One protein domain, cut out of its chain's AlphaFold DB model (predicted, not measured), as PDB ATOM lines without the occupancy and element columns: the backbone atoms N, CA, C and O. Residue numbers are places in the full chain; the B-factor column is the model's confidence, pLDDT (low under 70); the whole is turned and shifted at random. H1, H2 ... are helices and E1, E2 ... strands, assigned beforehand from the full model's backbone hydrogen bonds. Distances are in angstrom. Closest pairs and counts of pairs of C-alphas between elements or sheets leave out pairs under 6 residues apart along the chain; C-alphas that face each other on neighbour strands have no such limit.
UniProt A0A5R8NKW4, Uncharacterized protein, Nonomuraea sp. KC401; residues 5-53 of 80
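AT A GLANCE: This is residues 5 to 53 of the 80 residues of an uncharacterized protein of Nonomuraea sp. KC401 (UniProt A0A5R8NKW4). Little regular structure: a mostly looped chain with the one-turn helix H1 at one end, and a small two-strand ladder, E1 beside E2, at the other. Residues 9 to 14 and 18 to 23 stick out. The printed part has 49 residues, 12 in named elements, in the order H1, E1, E2; the class is mixed, the sheet parallel. It is only just compact, close to loose, with a radius of gyration of the C-alphas of 11.5 A and spans of 26 by 24 by 20 A.

HOW THE PARTS SIT: H1, residues 5 to 8, is too short for an O i to N i+4 pair; its one O i to N i+3 pair is within hydrogen-bond range. E1, residues 32 to 35, and E2, residues 49 to 52, are parallel neighbours at 25 degrees; N 34 and O 50 are 2.8 A apart, within hydrogen-bond range. H1 and E2 are apart.

IN THESE COORDINATES: H1 begins at C-alpha 5 (216.949, 249.397, -44.942) and spans 5.0 A. E1 spans 10.3 A. E2 spans 10.2 A and ends at C-alpha 52 (231.481, 244.755, -42.957).

THE WHOLE: The farthest C-alphas, of Ser 11 and Pro 43, are 29.8 A apart. Both links are long, with 23 and 13 residues. The printed part has no cut, and no printed residue is under 70 in pLDDT.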
ATOM      1  N   ARG A   5     217.999 249.682 -43.951       94.06
ATOM      2  CA  ARG A   5     216.949 249.397 -44.942       94.06
ATOM      3  C   ARG A   5     217.450 249.618 -46.366       94.06
ATOM      4  O   ARG A   5     217.314 248.728 -47.200       94.06
ATOM      5  N   SER A   6     218.106 250.750 -46.625       94.19
ATOM      6  CA  SER A   6     218.622 251.065 -47.964       94.19
ATOM      7  C   SER A   6     219.682 250.072 -48.456       94.19
ATOM      8  O   SER A   6     219.833 249.879 -49.659       94.19
ATOM      9  N   LEU A   7     220.417 249.421 -47.546       92.25
ATOM     10  CA  LEU A   7     221.327 248.327 -47.887       92.25
ATOM     11  C   LEU A   7     220.573 247.024 -48.149       92.25
ATOM     12  O   LEU A   7     220.850 246.366 -49.148       92.25
ATOM     13  N   ALA A   8     219.637 246.657 -47.273       92.38
ATOM     14  CA  ALA A   8     218.867 245.420 -47.385       92.38
ATOM     15  C   ALA A   8     218.014 245.376 -48.665       92.38
ATOM     16  O   ALA A   8     217.897 244.330 -49.296       92.38
ATOM     17  N   GLU A   9     217.479 246.521 -49.092       94.31
ATOM     18  CA  GLU A   9     216.689 246.649 -50.322       94.31
ATOM     19  C   GLU A   9     217.547 246.607 -51.601       94.31
ATOM     20  O   GLU A   9     217.020 246.411 -52.701       94.31
ATOM     21  N   ARG A  10     218.879 246.747 -51.501       95.06
ATOM     22  CA  ARG A  10     219.771 246.603 -52.661       95.06
ATOM     23  C   ARG A  10     219.942 245.129 -53.007       95.06
ATOM     24  O   ARG A  10     220.838 244.451 -52.505       95.06
ATOM     25  N   SER A  11     219.144 244.671 -53.965       92.19
ATOM     26  CA  SER A  11     219.170 243.300 -54.495       92.19
ATOM     27  C   SER A  11     220.563 242.828 -54.932       92.19
ATOM     28  O   SER A  11     220.913 241.668 -54.725       92.19
ATOM     29  N   SER A  12     221.405 243.730 -55.448       95.88
ATOM     30  CA  SER A  12     222.785 243.414 -55.843       95.88
ATOM     31  C   SER A  12     223.682 242.968 -54.682       95.88
ATOM     32  O   SER A  12     224.745 242.411 -54.928       95.88
ATOM     33  N   LEU A  13     223.297 243.253 -53.434       90.75
ATOM     34  CA  LEU A  13     224.043 242.874 -52.231       90.75
ATOM     35  C   LEU A  13     223.535 241.570 -51.603       90.75
ATOM     36  O   LEU A  13     224.237 241.007 -50.772       90.75
ATOM     37  N   SER A  14     222.346 241.088 -51.996       90.62
ATOM     38  CA  SER A  14     221.759 239.825 -51.510       90.62
ATOM     39  C   SER A  14     221.805 239.676 -49.980       90.62
ATOM     40  O   SER A  14     222.158 238.624 -49.450       90.62
ATOM     41  N   LEU A  15     221.484 240.755 -49.260       90.38
ATOM     42  CA  LEU A  15     221.526 240.783 -47.799       90.38
ATOM     43  C   LEU A  15     220.261 240.163 -47.202       90.38
ATOM     44  O   LEU A  15     219.173 240.265 -47.760       90.38
ATOM     45  N   THR A  16     220.399 239.535 -46.037       87.69
ATOM     46  CA  THR A  16     219.282 239.006 -45.245       87.69
ATOM     47  C   THR A  16     219.462 239.432 -43.796       87.69
ATOM     48  O   THR A  16     220.552 239.294 -43.240       87.69
ATOM     49  N   VAL A  17     218.399 239.954 -43.184       87.00
ATOM     50  CA  VAL A  17     218.395 240.298 -41.758       87.00
ATOM     51  C   VAL A  17     218.250 239.011 -40.951       87.00
ATOM     52  O   VAL A  17     217.313 238.245 -41.152       87.00
ATOM     53  N   LEU A  18     219.212 238.759 -40.065       83.88
ATOM     54  CA  LEU A  18     219.257 237.540 -39.251       83.88
ATOM     55  C   LEU A  18     218.594 237.718 -37.884       83.88
ATOM     56  O   LEU A  18     218.050 236.767 -37.328       83.88
ATOM     57  N   VAL A  19     218.671 238.929 -37.337       82.38
ATOM     58  CA  VAL A  19     218.097 239.302 -36.045       82.38
ATOM     59  C   VAL A  19     217.464 240.673 -36.207       82.38
ATOM     60  O   VAL A  19     218.136 241.619 -36.614       82.38
ATOM     61  N   GLU A  20     216.173 240.763 -35.900       83.00
ATOM     62  CA  GLU A  20     215.460 242.036 -35.872       83.00
ATOM     63  C   GLU A  20     216.003 242.921 -34.746       83.00
ATOM     64  O   GLU A  20     216.236 242.466 -33.622       83.00
ATOM     65  N   GLY A  21     216.220 244.195 -35.060       83.50
ATOM     66  CA  GLY A  21     216.646 245.194 -34.086       83.50
ATOM     67  C   GLY A  21     215.485 245.737 -33.250       83.50
ATOM     68  O   GLY A  21     214.357 245.242 -33.284       83.50
ATOM     69  N   ARG A  22     215.750 246.830 -32.521       88.81
ATOM     70  CA  ARG A  22     214.680 247.639 -31.911       88.81
ATOM     71  C   ARG A  22     213.716 248.157 -32.997       88.81
ATOM     72  O   ARG A  22     214.160 248.389 -34.124       88.81
ATOM     73  N   PRO A  23     212.429 248.400 -32.688       91.06
ATOM     74  CA  PRO A  23     211.515 249.044 -33.629       91.06
ATOM     75  C   PRO A  23     212.123 250.334 -34.199       91.06
ATOM     76  O   PRO A  23     212.574 251.189 -33.441       91.06
ATOM     77  N   GLY A  24     212.165 250.453 -35.528       90.56
ATOM     78  CA  GLY A  24     212.758 251.600 -36.228       90.56
ATOM     79  C   GLY A  24     214.272 251.529 -36.474       90.56
ATOM     80  O   GLY A  24     214.782 252.363 -37.214       90.56
ATOM     81  N   ALA A  25     214.989 250.519 -35.961       90.19
ATOM     82  CA  ALA A  25     216.448 250.404 -36.121       90.19
ATOM     83  C   ALA A  25     216.914 250.401 -37.589       90.19
ATOM     84  O   ALA A  25     217.988 250.898 -37.909       90.19
ATOM     85  N   MET A  26     216.101 249.850 -38.493       92.69
ATOM     86  CA  MET A  26     216.420 249.764 -39.922       92.69
ATOM     87  C   MET A  26     216.416 251.123 -40.634       92.69
ATOM     88  O   MET A  26     217.039 251.269 -41.689       92.69
ATOM     89  N   ASP A  27     215.711 252.097 -40.065       94.06
ATOM     90  CA  ASP A  27     215.488 253.425 -40.635       94.06
ATOM     91  C   ASP A  27     216.411 254.489 -40.018       94.06
ATOM     92  O   ASP A  27     216.475 255.619 -40.508       94.06
ATOM     93  N   GLU A  28     217.177 254.122 -38.987       92.94
ATOM     94  CA  GLU A  28     218.194 254.991 -38.404       92.94
ATOM     95  C   GLU A  28     219.364 255.223 -39.385       92.94
ATOM     96  O   GLU A  28     219.765 254.318 -40.132       92.94
ATOM     97  N   PRO A  29     219.926 256.446 -39.418       93.56
ATOM     98  CA  PRO A  29     221.088 256.739 -40.239       93.56
ATOM     99  C   PRO A  29     222.307 255.940 -39.802       93.56
ATOM    100  O   PRO A  29     222.690 255.946 -38.635       93.56
ATOM    101  N   VAL A  30     222.993 255.367 -40.783       92.62
ATOM    102  CA  VAL A  30     224.348 254.859 -40.600       92.62
ATOM    103  C   VAL A  30     225.312 256.039 -40.702       92.62
ATOM    104  O   VAL A  30     225.401 256.698 -41.741       92.62
ATOM    105  N   ALA A  31     226.023 256.307 -39.610       91.44
ATOM    106  CA  ALA A  31     226.989 257.394 -39.499       91.44
ATOM    107  C   ALA A  31     228.332 257.037 -40.150       91.44
ATOM    108  O   ALA A  31     228.971 257.898 -40.756       91.44
ATOM    109  N   TRP A  32     228.750 255.771 -40.047       91.12
ATOM    110  CA  TRP A  32     230.026 255.311 -40.588       91.12
ATOM    111  C   TRP A  32     230.010 253.827 -40.952       91.12
ATOM    112  O   TRP A  32     229.276 253.038 -40.358       91.12
ATOM    113  N   VAL A  33     230.848 253.439 -41.917       91.00
ATOM    114  CA  VAL A  33     231.050 252.039 -42.313       91.00
ATOM    115  C   VAL A  33     232.525 251.680 -42.186       91.00
ATOM    116  O   VAL A  33     233.384 252.339 -42.769       91.00
ATOM    117  N   HIS A  34     232.815 250.606 -41.460       89.25
ATOM    118  CA  HIS A  34     234.156 250.060 -41.291       89.25
ATOM    119  C   HIS A  34     234.263 248.707 -41.988       89.25
ATOM    120  O   HIS A  34     233.412 247.837 -41.805       89.25
ATOM    121  N   ASN A  35     235.334 248.504 -42.752       89.25
ATOM    122  CA  ASN A  35     235.736 247.161 -43.145       89.25
ATOM    123  C   ASN A  35     236.644 246.594 -42.045       89.25
ATOM    124  O   ASN A  35     237.594 247.262 -41.634       89.25
ATOM    125  N   THR A  36     236.329 245.410 -41.530       85.50
ATOM    126  CA  THR A  36     237.109 244.767 -40.475       85.50
ATOM    127  C   THR A  36     237.214 243.270 -40.698       85.50
ATOM    128  O   THR A  36     236.248 242.586 -41.027       85.50
ATOM    129  N   GLU A  37     238.408 242.755 -40.436       85.19
ATOM    130  CA  GLU A  37     238.687 241.327 -40.411       85.19
ATOM    131  C   GLU A  37     238.793 240.818 -38.967       85.19
ATOM    132  O   GLU A  37     239.313 239.730 -38.740       85.19
ATOM    133  N   LEU A  38     238.315 241.560 -37.962       82.62
ATOM    134  CA  LEU A  38     238.276 241.073 -36.579       82.62
ATOM    135  C   LEU A  38     237.302 239.887 -36.429       82.62
ATOM    136  O   LEU A  38     236.247 239.882 -37.064       82.62
ATOM    137  N   PRO A  39     237.619 238.880 -35.589       76.88
ATOM    138  CA  PRO A  39     236.687 237.790 -35.291       76.88
ATOM    139  C   PRO A  39     235.398 238.288 -34.628       76.88
ATOM    140  O   PRO A  39     234.307 237.893 -35.032       76.88
ATOM    141  N   ASP A  40     235.538 239.177 -33.644       78.31
ATOM    142  CA  ASP A  40     234.442 239.830 -32.935       78.31
ATOM    143  C   ASP A  40     234.654 241.350 -32.960       78.31
ATOM    144  O   ASP A  40     235.471 241.858 -32.186       78.31
ATOM    145  N   PRO A  41     233.992 242.094 -33.865       80.06
ATOM    146  CA  PRO A  41     234.114 243.542 -33.896       80.06
ATOM    147  C   PRO A  41     233.243 244.226 -32.836       80.06
ATOM    148  O   PRO A  41     233.449 245.411 -32.593       80.06
ATOM    149  N   SER A  42     232.317 243.507 -32.184       81.31
ATOM    150  CA  SER A  42     231.320 244.066 -31.257       81.31
ATOM    151  C   SER A  42     231.894 245.012 -30.191       81.31
ATOM    152  O   SER A  42     231.267 246.039 -29.945       81.31
ATOM    153  N   PRO A  43     233.078 244.763 -29.588       85.12
ATOM    154  CA  PRO A  43     233.663 245.677 -28.599       85.12
ATOM    155  C   PRO A  43     234.042 247.064 -29.142       85.12
ATOM    156  O   PRO A  43     234.279 247.982 -28.359       85.12
ATOM    157  N   TYR A  44     234.147 247.209 -30.463       82.38
ATOM    158  CA  TYR A  44     234.623 248.419 -31.131       82.38
ATOM    159  C   TYR A  44     233.522 249.161 -31.890       82.38
ATOM    160  O   TYR A  44     233.767 250.280 -32.328       82.38
ATOM    161  N   VAL A  45     232.340 248.555 -32.040       86.94
ATOM    162  CA  VAL A  45     231.202 249.160 -32.742       86.94
ATOM    163  C   VAL A  45     230.458 250.098 -31.802       86.94
ATOM    164  O   VAL A  45     230.052 249.702 -30.708       86.94
ATOM    165  N   ARG A  46     230.253 251.340 -32.238       88.56
ATOM    166  CA  ARG A  46     229.421 252.328 -31.539       88.56
ATOM    167  C   ARG A  46     228.045 252.475 -32.185       88.56
ATOM    168  O   ARG A  46     227.751 251.899 -33.230       88.56
ATOM    169  N   GLU A  47     227.177 253.252 -31.541       86.06
ATOM    170  CA  GLU A  47     225.848 253.559 -32.075       86.06
ATOM    171  C   GLU A  47     225.951 254.229 -33.457       86.06
ATOM    172  O   GLU A  47     226.730 255.162 -33.652       86.06
ATOM    173  N   GLY A  48     225.176 253.728 -34.424       87.62
ATOM    174  CA  GLY A  48     225.168 254.223 -35.805       87.62
ATOM    175  C   GLY A  48     226.354 253.774 -36.671       87.62
ATOM    176  O   GLY A  48     226.408 254.141 -37.847       87.62
ATOM    177  N   GLU A  49     227.291 252.984 -36.142       91.69
ATOM    178  CA  GLU A  49     228.399 252.418 -36.914       91.69
ATOM    179  C   GLU A  49     228.033 251.048 -37.494       91.69
ATOM    180  O   GLU A  49     227.422 250.200 -36.843       91.69
ATOM    181  N   LEU A  50     228.449 250.814 -38.737       90.50
ATOM    182  CA  LEU A  50     228.287 249.544 -39.432       90.50
ATOM    183  C   LEU A  50     229.654 248.905 -39.660       90.50
ATOM    184  O   LEU A  50     230.579 249.560 -40.135       90.50
ATOM    185  N   THR A  51     229.774 247.605 -39.395       89.94
ATOM    186  CA  THR A  51     230.954 246.823 -39.785       89.94
ATOM    187  C   THR A  51     230.612 245.858 -40.913       89.94
ATOM    188  O   THR A  51     229.534 245.273 -40.951       89.94
ATOM    189  N   SER A  52     231.537 245.712 -41.855       87.62
ATOM    190  CA  SER A  52     231.481 244.755 -42.957       87.62
ATOM    191  C   SER A  52     232.769 243.941 -42.965       87.62
ATOM    192  O   SER A  52     233.844 244.483 -42.710       87.62
ATOM    193  N   GLY A  53     232.673 242.646 -43.241       85.44
ATOM    194  CA  GLY A  53     233.825 241.754 -43.274       85.44
ATOM    195  C   GLY A  53     233.563 240.544 -44.156       85.44
ATOM    196  O   GLY A  53     232.417 240.167 -44.394       85.44
TER     197      GLY A  53